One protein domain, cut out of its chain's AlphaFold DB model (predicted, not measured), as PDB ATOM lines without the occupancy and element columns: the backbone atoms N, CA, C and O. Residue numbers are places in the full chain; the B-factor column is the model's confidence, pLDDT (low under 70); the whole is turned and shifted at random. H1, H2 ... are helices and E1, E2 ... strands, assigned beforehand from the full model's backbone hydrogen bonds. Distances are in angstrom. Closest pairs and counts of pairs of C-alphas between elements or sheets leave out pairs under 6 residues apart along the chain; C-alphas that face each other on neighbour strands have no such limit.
ATOM      1  N   ALA A 117      60.294  38.329  -4.116       80.31
ATOM      2  CA  ALA A 117      58.870  38.231  -4.402       80.31
ATOM      3  C   ALA A 117      58.580  38.353  -5.908       80.31
ATOM      4  O   ALA A 117      57.786  37.574  -6.435       80.31
ATOM      5  N   ASP A 118      59.240  39.270  -6.614       83.38
ATOM      6  CA  ASP A 118      59.099  39.451  -8.062       83.38
ATOM      7  C   ASP A 118      59.688  38.280  -8.850       83.38
ATOM      8  O   ASP A 118      59.061  37.812  -9.800       83.38
ATOM      9  N   GLU A 119      60.804  37.703  -8.405       87.81
ATOM     10  CA  GLU A 119      61.363  36.479  -8.987       87.81
ATOM     11  C   GLU A 119      60.401  35.301  -8.803       87.81
ATOM     12  O   GLU A 119      60.113  34.550  -9.742       87.81
ATOM     13  N   ALA A 120      59.826  35.170  -7.605       88.81
ATOM     14  CA  ALA A 120      58.831  34.152  -7.298       88.81
ATOM     15  C   ALA A 120      57.527  34.345  -8.096       88.81
ATOM     16  O   ALA A 120      56.830  33.365  -8.399       88.81
ATOM     17  N   VAL A 121      57.177  35.583  -8.453       91.00
ATOM     18  CA  VAL A 121      56.068  35.897  -9.364       91.00
ATOM     19  C   VAL A 121      56.454  35.560 -10.805       91.00
ATOM     20  O   VAL A 121      55.696  34.870 -11.488       91.00
ATOM     21  N   ALA A 122      57.640  35.955 -11.265       91.12
ATOM     22  CA  ALA A 122      58.137  35.680 -12.609       91.12
ATOM     23  C   ALA A 122      58.228  34.169 -12.890       91.12
ATOM     24  O   ALA A 122      57.833  33.699 -13.962       91.12
ATOM     25  N   ASP A 123      58.669  33.379 -11.910       93.88
ATOM     26  CA  ASP A 123      58.639  31.919 -11.973       93.88
ATOM     27  C   ASP A 123      57.204  31.375 -12.117       93.88
ATOM     28  O   ASP A 123      56.931  30.533 -12.979       93.88
ATOM     29  N   ARG A 124      56.240  31.897 -11.350       94.50
ATOM     30  CA  ARG A 124      54.822  31.512 -11.478       94.50
ATOM     31  C   ARG A 124      54.244  31.875 -12.839       94.50
ATOM     32  O   ARG A 124      53.513  31.061 -13.404       94.50
ATOM     33  N   VAL A 125      54.607  33.031 -13.394       94.81
ATOM     34  CA  VAL A 125      54.233  33.438 -14.756       94.81
ATOM     35  C   VAL A 125      54.775  32.433 -15.772       94.81
ATOM     36  O   VAL A 125      54.033  31.955 -16.636       94.81
ATOM     37  N   ARG A 126      56.055  32.063 -15.654       94.38
ATOM     38  CA  ARG A 126      56.710  31.082 -16.529       94.38
ATOM     39  C   ARG A 126      56.019  29.720 -16.457       94.38
ATOM     40  O   ARG A 126      55.634  29.166 -17.489       94.38
ATOM     41  N   ARG A 127      55.798  29.200 -15.246       93.12
ATOM     42  CA  ARG A 127      55.140  27.903 -15.022       93.12
ATOM     43  C   ARG A 127      53.673  27.912 -15.430       93.12
ATOM     44  O   ARG A 127      53.208  26.924 -15.991       93.12
ATOM     45  N   GLY A 128      52.952  29.005 -15.203       94.62
ATOM     46  CA  GLY A 128      51.559  29.155 -15.621       94.62
ATOM     47  C   GLY A 128      51.395  29.022 -17.132       94.62
ATOM     48  O   GLY A 128      50.508  28.314 -17.597       94.62
ATOM     49  N   ARG A 129      52.308  29.620 -17.908       92.50
ATOM     50  CA  ARG A 129      52.299  29.537 -19.380       92.50
ATOM     51  C   ARG A 129      52.602  28.137 -19.914       92.50
ATOM     52  O   ARG A 129      52.050  27.759 -20.940       92.50
ATOM     53  N   ALA A 130      53.492  27.401 -19.252       89.69
ATOM     54  CA  ALA A 130      54.006  26.128 -19.762       89.69
ATOM     55  C   ALA A 130      53.265  24.894 -19.221       89.69
ATOM     56  O   ALA A 130      53.208  23.868 -19.891       89.69
ATOM     57  N   GLN A 131      52.727  24.969 -18.004       92.75
ATOM     58  CA  GLN A 131      52.304  23.789 -17.242       92.75
ATOM     59  C   GLN A 131      50.826  23.814 -16.852       92.75
ATOM     60  O   GLN A 131      50.419  23.010 -16.016       92.75
ATOM     61  N   VAL A 132      50.016  24.745 -17.359       94.56
ATOM     62  CA  VAL A 132      48.609  24.861 -16.956       94.56
ATOM     63  C   VAL A 132      47.706  25.027 -18.171       94.56
ATOM     64  O   VAL A 132      47.906  25.911 -19.000       94.56
ATOM     65  N   VAL A 133      46.670  24.191 -18.243       93.62
ATOM     66  CA  VAL A 133      45.574  24.312 -19.212       93.62
ATOM     67  C   VAL A 133      44.392  24.978 -18.525       93.62
ATOM     68  O   VAL A 133      44.044  24.608 -17.404       93.62
ATOM     69  N   VAL A 134      43.786  25.963 -19.190       96.19
ATOM     70  CA  VAL A 134      42.686  26.756 -18.631       96.19
ATOM     71  C   VAL A 134      41.472  26.787 -19.551       96.19
ATOM     72  O   VAL A 134      41.600  26.931 -20.768       96.19
ATOM     73  N   GLU A 135      40.293  26.710 -18.945       95.00
ATOM     74  CA  GLU A 135      38.989  26.739 -19.607       95.00
ATOM     75  C   GLU A 135      38.086  27.758 -18.907       95.00
ATOM     76  O   GLU A 135      38.056  27.833 -17.678       95.00
ATOM     77  N   HIS A 136      37.368  28.568 -19.682       95.81
ATOM     78  CA  HIS A 136      36.396  29.507 -19.129       95.81
ATOM     79  C   HIS A 136      35.130  28.750 -18.722       95.81
ATOM     80  O   HIS A 136      34.648  27.921 -19.490       95.81
ATOM     81  N   VAL A 137      34.601  29.039 -17.533       95.06
ATOM     82  CA  VAL A 137      33.467  28.304 -16.956       95.06
ATOM     83  C   VAL A 137      32.209  29.162 -16.916       95.06
ATOM     84  O   VAL A 137      31.155  28.702 -17.335       95.06
ATOM     85  N   ALA A 138      32.296  30.388 -16.395       91.12
ATOM     86  CA  ALA A 138      31.122  31.231 -16.180       91.12
ATOM     87  C   ALA A 138      31.488  32.713 -16.044       91.12
ATOM     88  O   ALA A 138      32.568  33.040 -15.557       91.12
ATOM     89  N   GLY A 139      30.542  33.594 -16.371       89.12
ATOM     90  CA  GLY A 139      30.707  35.045 -16.292       89.12
ATOM     91  C   GLY A 139      31.349  35.645 -17.540       89.12
ATOM     92  O   GLY A 139      31.411  35.014 -18.595       89.12
ATOM     93  N   GLU A 140      31.814  36.885 -17.418       85.06
ATOM     94  CA  GLU A 140      32.517  37.555 -18.508       85.06
ATOM     95  C   GLU A 140      33.924  36.973 -18.681       85.06
ATOM     96  O   GLU A 140      34.654  36.871 -17.694       85.06
ATOM     97  N   PRO A 141      34.384  36.668 -19.908       83.38
ATOM     98  CA  PRO A 141      35.706  36.076 -20.120       83.38
ATOM     99  C   PRO A 141      36.864  36.869 -19.498       83.38
ATOM    100  O   PRO A 141      37.882  36.289 -19.139       83.38
ATOM    101  N   ASP A 142      36.722  38.184 -19.349       87.25
ATOM    102  CA  ASP A 142      37.753  39.032 -18.751       87.25
ATOM    103  C   ASP A 142      37.704  39.069 -17.203       87.25
ATOM    104  O   ASP A 142      38.723  39.396 -16.599       87.25
ATOM    105  N   PHE A 143      36.573  38.718 -16.568       88.25
ATOM    106  CA  PHE A 143      36.314  38.874 -15.118       88.25
ATOM    107  C   PHE A 143      35.491  37.718 -14.501       88.25
ATOM    108  O   PHE A 143      34.743  37.886 -13.538       88.25
ATOM    109  N   GLY A 144      35.576  36.535 -15.103       91.38
ATOM    110  CA  GLY A 144      34.739  35.383 -14.784       91.38
ATOM    111  C   GLY A 144      35.445  34.294 -13.981       91.38
ATOM    112  O   GLY A 144      36.583  34.420 -13.518       91.38
ATOM    113  N   THR A 145      34.746  33.174 -13.847       96.44
ATOM    114  CA  THR A 145      35.267  31.934 -13.274       96.44
ATOM    115  C   THR A 145      35.917  31.075 -14.352       96.44
ATOM    116  O   THR A 145      35.359  30.848 -15.427       96.44
ATOM    117  N   TRP A 146      37.080  30.528 -14.018       97.62
ATOM    118  CA  TRP A 146      37.901  29.674 -14.859       97.62
ATOM    119  C   TRP A 146      38.233  28.358 -14.150       97.62
ATOM    120  O   TRP A 146      38.322  28.284 -12.924       97.62
ATOM    121  N   SER A 147      38.436  27.317 -14.948       96.19
ATOM    122  CA  SER A 147      38.955  26.010 -14.554       96.19
ATOM    123  C   SER A 147      40.420  25.928 -14.976       96.19
ATOM    124  O   SER A 147      40.737  26.250 -16.119       96.19
ATOM    125  N   ALA A 148      41.317  25.526 -14.075       96.06
ATOM    126  CA  ALA A 148      42.754  25.450 -14.326       96.06
ATOM    127  C   ALA A 148      43.323  24.082 -13.927       96.06
ATOM    128  O   ALA A 148      43.256  23.680 -12.766       96.06
ATOM    129  N   ARG A 149      43.931  23.367 -14.876       93.50
ATOM    130  CA  ARG A 149      44.499  22.027 -14.674       93.50
ATOM    131  C   ARG A 149      46.010  22.058 -14.861       93.50
ATOM    132  O   ARG A 149      46.491  22.458 -15.917       93.50
ATOM    133  N   SER A 150      46.761  21.629 -13.845       90.62
ATOM    134  CA  SER A 150      48.216  21.477 -13.967       90.62
ATOM    135  C   SER A 150      48.547  20.266 -14.839       90.62
ATOM    136  O   SER A 150      48.001  19.187 -14.621       90.62
ATOM    137  N   LEU A 151      49.477  20.427 -15.770       87.12
ATOM    138  CA  LEU A 151      50.119  19.345 -16.503       87.12
ATOM    139  C   LEU A 151      51.257  18.793 -15.642       87.12
ATOM    140  O   LEU A 151      52.099  19.555 -15.161       87.12
ATOM    141  N   THR A 152      51.268  17.486 -15.414       74.69
ATOM    142  CA  THR A 152      52.392  16.773 -14.803       74.69
ATOM    143  C   THR A 152      53.034  15.864 -15.857       74.69
ATOM    144  O   THR A 152      52.398  15.557 -16.869       74.69
ATOM    145  N   PRO A 153      54.285  15.416 -15.656       68.44
ATOM    146  CA  PRO A 153      54.925  14.459 -16.562       68.44
ATOM    147  C   PRO A 153      54.119  13.161 -16.748       68.44
ATOM    148  O   PRO A 153      54.211  12.520 -17.786       68.44
ATOM    149  N   SER A 154      53.296  12.799 -15.759       67.56
ATOM    150  CA  SER A 154      52.428  11.615 -15.768       67.56
ATOM    151  C   SER A 154      51.041  11.868 -16.385       67.56
ATOM    152  O   SER A 154      50.192  10.982 -16.342       67.56
ATOM    153  N   GLY A 155      50.783  13.063 -16.927       63.31
ATOM    154  CA  GLY A 155      49.492  13.473 -17.488       63.31
ATOM    155  C   GLY A 155      48.890  14.694 -16.786       63.31
ATOM    156  O   GLY A 155      49.499  15.327 -15.930       63.31
ATOM    157  N   ALA A 156      47.673  15.091 -17.157       63.81
ATOM    158  CA  ALA A 156      47.016  16.206 -16.477       63.81
ATOM    159  C   ALA A 156      46.584  15.801 -15.056       63.81
ATOM    160  O   ALA A 156      46.076  14.701 -14.844       63.81
ATOM    161  N   SER A 157      46.737  16.708 -14.087       66.06
ATOM    162  CA  SER A 157      46.208  16.507 -12.737       66.06
ATOM    163  C   SER A 157      44.703  16.230 -12.792       66.06
ATOM    164  O   SER A 157      43.965  16.890 -13.526       66.06
ATOM    165  N   LEU A 158      44.253  15.250 -12.008       66.69
ATOM    166  CA  LEU A 158      42.891  14.715 -12.076       66.69
ATOM    167  C   LEU A 158      41.810  15.710 -11.627       66.69
ATOM    168  O   LEU A 158      40.656  15.552 -12.014       66.69
ATOM    169  N   ARG A 159      42.149  16.743 -10.840       81.94
ATOM    170  CA  ARG A 159      41.182  17.759 -10.392       81.94
ATOM    171  C   ARG A 159      41.600  19.165 -10.831       81.94
ATOM    172  O   ARG A 159      42.693  19.602 -10.471       81.94
ATOM    173  N   PRO A 160      40.754  19.888 -11.587       91.00
ATOM    174  CA  PRO A 160      41.005  21.286 -11.900       91.00
ATOM    175  C   PRO A 160      40.785  22.176 -10.671       91.00
ATOM    176  O   PRO A 160      39.897  21.932  -9.855       91.00
ATOM    177  N   TYR A 161      41.572  23.242 -10.574       94.81
ATOM    178  CA  TYR A 161      41.366  24.321  -9.616       94.81
ATOM    179  C   TYR A 161      40.407  25.361 -10.187       94.81
ATOM    180  O   TYR A 161      40.413  25.633 -11.389       94.81
ATOM    181  N   ARG A 162      39.604  25.968  -9.313       97.12
ATOM    182  CA  ARG A 162      38.733  27.087  -9.671       97.12
ATOM    183  C   ARG A 162      39.498  28.394  -9.479       97.12
ATOM    184  O   ARG A 162      40.035  28.641  -8.400       97.12
ATOM    185  N   VAL A 163      39.519  29.224 -10.515       97.62
ATOM    186  CA  VAL A 163      40.132  30.557 -10.516       97.62
ATOM    187  C   VAL A 163      39.041  31.594 -10.754       97.62
ATOM    188  O   VAL A 163      38.267  31.460 -11.695       97.62
ATOM    189  N   LEU A 164      38.978  32.626  -9.919       97.31
ATOM    190  CA  LEU A 164      38.072  33.758 -10.087       97.31
ATOM    191  C   LEU A 164      38.883  35.004 -10.429       97.31
ATOM    192  O   LEU A 164      39.703  35.453  -9.621       97.31
ATOM    193  N   ILE A 165      38.651  35.544 -11.625       95.88
ATOM    194  CA  ILE A 165      39.299  36.768 -12.089       95.88
ATOM    195  C   ILE A 165      38.405  37.952 -11.753       95.88
ATOM    196  O   ILE A 165      37.294  38.043 -12.250       95.88
ATOM    197  N   ARG A 166      38.898  38.867 -10.923       90.25
ATOM    198  CA  ARG A 166      38.235  40.140 -10.608       90.25
ATOM    199  C   ARG A 166      38.949  41.329 -11.234       90.25
ATOM    200  O   ARG A 166      38.314  42.335 -11.515       90.25
ATOM    201  N   SER A 167      40.252  41.200 -11.490       87.81
ATOM    202  CA  SER A 167      41.056  42.230 -12.142       87.81
ATOM    203  C   SER A 167      42.084  41.609 -13.085       87.81
ATOM    204  O   SER A 167      42.665  40.559 -12.809       87.81
ATOM    205  N   THR A 168      42.319  42.269 -14.223       89.94
ATOM    206  CA  THR A 168      43.366  41.870 -15.181       89.94
ATOM    207  C   THR A 168      44.687  42.611 -14.982       89.94
ATOM    208  O   THR A 168      45.639  42.331 -15.706       89.94
ATOM    209  N   SER A 169      44.727  43.575 -14.063       80.81
ATOM    210  CA  SER A 169      45.885  44.438 -13.788       80.81
ATOM    211  C   SER A 169      46.302  44.408 -12.320       80.81
ATOM    212  O   SER A 169      47.488  44.502 -12.031       80.81
ATOM    213  N   GLU A 170      45.352  44.241 -11.402       84.00
ATOM    214  CA  GLU A 170      45.603  44.221  -9.962       84.00
ATOM    215  C   GLU A 170      45.568  42.792  -9.411       84.00
ATOM    216  O   GLU A 170      44.880  41.910  -9.937       84.00
ATOM    217  N   ARG A 171      46.280  42.553  -8.304       85.44
ATOM    218  CA  ARG A 171      46.373  41.237  -7.648       85.44
ATOM    219  C   ARG A 171      45.167  40.951  -6.741       85.44
ATOM    220  O   ARG A 171      45.315  40.676  -5.558       85.44
ATOM    221  N   MET A 172      43.960  41.013  -7.306       86.12
ATOM    222  CA  MET A 172      42.679  40.819  -6.593       86.12
ATOM    223  C   MET A 172      41.978  39.496  -6.950       86.12
ATOM    224  O   MET A 172      40.785  39.296  -6.703       86.12
ATOM    225  N   ASN A 173      42.710  38.592  -7.595       92.62
ATOM    226  CA  ASN A 173      42.190  37.329  -8.099       92.62
ATOM    227  C   ASN A 173      42.290  36.239  -7.028       92.62
ATOM    228  O   ASN A 173      43.127  36.307  -6.134       92.62
ATOM    229  N   THR A 174      41.448  35.212  -7.119       95.31
ATOM    230  CA  THR A 174      41.436  34.105  -6.148       95.31
ATOM    231  C   THR A 174      41.590  32.774  -6.865       95.31
ATOM    232  O   THR A 174      41.020  32.577  -7.939       95.31
ATOM    233  N   CYS A 175      42.322  31.834  -6.268       95.88
ATOM    234  CA  CYS A 175      42.441  30.469  -6.769       95.88
ATOM    235  C   CYS A 175      42.260  29.451  -5.644       95.88
ATOM    236  O   CYS A 175      42.793  29.625  -4.554       95.88
ATOM    237  N   SER A 176      41.567  28.346  -5.923       94.88
ATOM    238  CA  SER A 176      41.335  27.258  -4.964       94.88
ATOM    239  C   SER A 176      42.525  26.296  -4.811       94.88
ATOM    240  O   SER A 176      42.330  25.143  -4.425       94.88
ATOM    241  N   CYS A 177      43.739  26.696  -5.205       93.38
ATOM    242  CA  CYS A 177      44.909  25.818  -5.169       93.38
ATOM    243  C   CYS A 177      45.699  25.988  -3.860       93.38
ATOM    244  O   CYS A 177      45.734  27.092  -3.316       93.38
ATOM    245  N   PRO A 178      46.385  24.933  -3.374       89.38
ATOM    246  CA  PRO A 178      47.140  25.009  -2.123       89.38
ATOM    247  C   PRO A 178      48.239  26.079  -2.125       89.38
ATOM    248  O   PRO A 178      48.410  26.760  -1.125       89.38
ATOM    249  N   ASP A 179      48.938  26.275  -3.256       89.19
ATOM    250  CA  ASP A 179      49.978  27.313  -3.402       89.19
ATOM    251  C   ASP A 179      49.411  28.709  -3.125       89.19
ATOM    252  O   ASP A 179      50.043  29.486  -2.421       89.19
ATOM    253  N   PHE A 180      48.213  29.023  -3.626       91.75
ATOM    254  CA  PHE A 180      47.582  30.328  -3.409       91.75
ATOM    255  C   PHE A 180      47.207  30.565  -1.944       91.75
ATOM    256  O   PHE A 180      47.360  31.675  -1.455       91.75
ATOM    257  N   ALA A 181      46.744  29.528  -1.242       80.00
ATOM    258  CA  ALA A 181      46.310  29.651   0.148       80.00
ATOM    259  C   ALA A 181      47.458  29.965   1.121       80.00
ATOM    260  O   ALA A 181      47.219  30.556   2.168       80.00
ATOM    261  N   VAL A 182      48.686  29.553   0.791       75.75
ATOM    262  CA  VAL A 182      49.849  29.691   1.684       75.75
ATOM    263  C   VAL A 182      50.815  30.793   1.261       75.75
ATOM    264  O   VAL A 182      51.652  31.204   2.061       75.75
ATOM    265  N   ASN A 183      50.747  31.262   0.012       78.12
ATOM    266  CA  ASN A 183      51.643  32.312  -0.459       78.12
ATOM    267  C   ASN A 183      51.082  33.709  -0.164       78.12
ATOM    268  O   ASN A 183      49.879  33.937  -0.208       78.12
ATOM    269  N   LEU A 184      51.974  34.665   0.097       86.06
ATOM    270  CA  LEU A 184      51.626  36.061   0.384       86.06
ATOM    271  C   LEU A 184      51.801  36.975  -0.843       86.06
ATOM    272  O   LEU A 184      51.972  38.181  -0.707       86.06
ATOM    273  N   LEU A 185      51.803  36.408  -2.055       87.44
ATOM    274  CA  LEU A 185      52.117  37.139  -3.290       87.44
ATOM    275  C   LEU A 185      50.872  37.643  -4.025       87.44
ATOM    276  O   LEU A 185      50.993  38.435  -4.963       87.44
ATOM    277  N   GLY A 186      49.686  37.158  -3.642       89.12
ATOM    278  CA  GLY A 186      48.422  37.477  -4.309       89.12
ATOM    279  C   GLY A 186      48.274  36.829  -5.691       89.12
ATOM    280  O   GLY A 186      47.403  37.222  -6.467       89.12
ATOM    281  N   THR A 187      49.113  35.841  -6.026       95.00
ATOM    282  CA  THR A 187      49.023  35.094  -7.288       95.00
ATOM    283  C   THR A 187      49.553  33.665  -7.161       95.00
ATOM    284  O   THR A 187      50.280  33.309  -6.237       95.00
ATOM    285  N   CYS A 188      49.191  32.814  -8.112       96.19
ATOM    286  CA  CYS A 188      49.722  31.467  -8.279       96.19
ATOM    287  C   CYS A 188      49.857  31.166  -9.774       96.19
ATOM    288  O   CYS A 188      49.283  31.859 -10.619       96.19
ATOM    289  N   LYS A 189      50.548  30.078 -10.130       96.06
ATOM    290  CA  LYS A 189      50.707  29.703 -11.547       96.06
ATOM    291  C   LYS A 189      49.374  29.528 -12.298       96.06
ATOM    292  O   LYS A 189      49.331  29.704 -13.511       96.06
ATOM    293  N   HIS A 190      48.286  29.181 -11.604       96.81
ATOM    294  CA  HIS A 190      46.959  29.022 -12.212       96.81
ATOM    295  C   HIS A 190      46.319  30.364 -12.570       96.81
ATOM    296  O   HIS A 190      45.770  30.487 -13.662       96.81
ATOM    297  N   ILE A 191      46.435  31.370 -11.697       97.19
ATOM    298  CA  ILE A 191      45.978  32.741 -11.976       97.19
ATOM    299  C   ILE A 191      46.749  33.301 -13.172       97.19
ATOM    300  O   ILE A 191      46.138  33.776 -14.129       97.19
ATOM    301  N   GLU A 192      48.075  33.147 -13.179       97.56
ATOM    302  CA  GLU A 192      48.918  33.631 -14.278       97.56
ATOM    303  C   GLU A 192      48.590  32.970 -15.625       97.56
ATOM    304  O   GLU A 192      48.599  33.623 -16.672       97.56
ATOM    305  N   ALA A 193      48.234  31.682 -15.617       97.56
ATOM    306  CA  ALA A 193      47.792  30.978 -16.818       97.56
ATOM    307  C   ALA A 193      46.489  31.565 -17.391       97.56
ATOM    308  O   ALA A 193      46.370  31.765 -18.605       97.56
ATOM    309  N   VAL A 194      45.526  31.886 -16.522       97.56
ATOM    310  CA  VAL A 194      44.260  32.516 -16.922       97.56
ATOM    311  C   VAL A 194      44.497  33.930 -17.457       97.56
ATOM    312  O   VAL A 194      44.041  34.249 -18.557       97.56
ATOM    313  N   LEU A 195      45.269  34.761 -16.748       96.50
ATOM    314  CA  LEU A 195      45.606  36.120 -17.191       96.50
ATOM    315  C   LEU A 195      46.311  36.111 -18.553       96.50
ATOM    316  O   LEU A 195      45.972  36.892 -19.448       96.50
ATOM    317  N   HIS A 196      47.227  35.163 -18.765       95.81
ATOM    318  CA  HIS A 196      47.874  34.968 -20.057       95.81
ATOM    319  C   HIS A 196      46.866  34.613 -21.167       95.81
ATOM    320  O   HIS A 196      46.918  35.181 -22.268       95.81
ATOM    321  N   ARG A 197      45.906  33.717 -20.891       95.31
ATOM    322  CA  ARG A 197      44.841  33.333 -21.835       95.31
ATOM    323  C   ARG A 197      43.930  34.510 -22.193       95.31
ATOM    324  O   ARG A 197      43.580  34.661 -23.372       95.31
ATOM    325  N   ILE A 198      43.572  35.345 -21.217       94.00
ATOM    326  CA  ILE A 198      42.776  36.567 -21.411       94.00
ATOM    327  C   ILE A 198      43.549  37.566 -22.280       94.00
ATOM    328  O   ILE A 198      43.045  38.007 -23.318       94.00
ATOM    329  N   ALA A 199      44.808  37.852 -21.942       91.75
ATOM    330  CA  ALA A 199      45.658  38.774 -22.696       91.75
ATOM    331  C   ALA A 199      45.817  38.353 -24.168       91.75
ATOM    332  O   ALA A 199      45.685  39.180 -25.078       91.75
ATOM    333  N   LYS A 200      46.023  37.055 -24.430       91.00
ATOM    334  CA  LYS A 200      46.099  36.503 -25.795       91.00
ATOM    335  C   LYS A 200      44.783  36.680 -26.557       91.00
ATOM    336  O   LYS A 200      44.790  37.051 -27.732       91.00
ATOM    337  N   SER A 201      43.653  36.463 -25.886       86.75
ATOM    338  CA  SER A 201      42.319  36.623 -26.480       86.75
ATOM    339  C   SER A 201      42.020  38.084 -26.822       86.75
ATOM    340  O   SER A 201      41.518  38.361 -27.911       86.75
ATOM    341  N   ARG A 202      42.404  39.026 -25.949       84.56
ATOM    342  CA  ARG A 202      42.310  40.474 -26.196       84.56
ATOM    343  C   ARG A 202      43.161  40.907 -27.386       84.56
ATOM    344  O   ARG A 202      42.665  41.622 -28.251       84.56
ATOM    345  N   ARG A 203      44.416  40.447 -27.476       84.00
ATOM    346  CA  ARG A 203      45.289  40.729 -28.635       84.00
ATOM    347  C   ARG A 203      44.671  40.224 -29.942       84.00
ATOM    348  O   ARG A 203      44.704  40.941 -30.936       84.00
TER     349      ARG A 203
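This is residues 117 to 203 of the 254 residues of an uncharacterized protein of Deltaproteobacteria bacterium HGW-Deltaproteobacteria-14 (UniProt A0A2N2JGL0). A small three-stranded antiparallel sheet has the long helix H3 crossing over one face, while the equally long H1 stands up from that face, with residues 124 to 129 packed on H3. A long loop, residues 165 to 177, pairs briefly with E3 and leads to the short H2, off the sheet. The printed part has 87 residues, with three named helices and three named strands in the order H1 E1 E2 E3 H2 H3; the sheet order is E1 E2 E3, and the class is mixed. It is compact, with a radius of gyration of the C-alphas of 11.9 A and spans of 32 by 28 by 24 A.

E2 is residues 145 to 152, 22.9 A long, E1 residues 132 to 138, 18.6 A, and E3 residues 161 to 164, 10.0 A. H3, residues 189 to 203, is 21.0 A long and ends at C-alpha 203 (45.289, 40.729, -28.635). H1, residues 117 to 131, is 20.4 A long and begins at C-alpha 117 (58.870, 38.231, -4.402). H2, residues 178 to 182, is 6.6 A long.

E1, E2 and E3 form a meander, each strand the antiparallel neighbour of the one before. In the hairpin E1 and E2, N 133 and O 149 are 2.9 A apart; in the hairpin E2 and E3, N 146 and O 163 are 2.8 A apart, both within hydrogen-bond range. H1 and H3 on the same face make two layers, helices over one face of a sheet. H3 lies over E1 and E2 at a height over the sheet of 9.2 A, only just across the strands, at 62 degrees to E2 on the local plane; the closest C-alphas of H3 and E2 are His 190 and Ala 148, 5.9 A. H1 lies over E2 and stands up from the sheet, rising 63 degrees out of a local plane fitted to only just enough C-alphas, 6. H1 touches H3 with residues 124 to 129 alone, Gly 128 and Lys 189 having the closest C-alphas, 4.2 A, about perpendicular at 71 degrees, only just. H2 and H3 are near each other; H1 and H2 are apart. In H1, H2 and H3 every O i to N i+4 pair is within hydrogen-bond range.

The C-alphas of Ser 154 and Glu 170, the two farthest apart, are 33.8 A apart. The printed part has no cut, and the link E3 to H2 is long. Mean pLDDT of the printed part is 89.3; residues 153 to 158 are under 70.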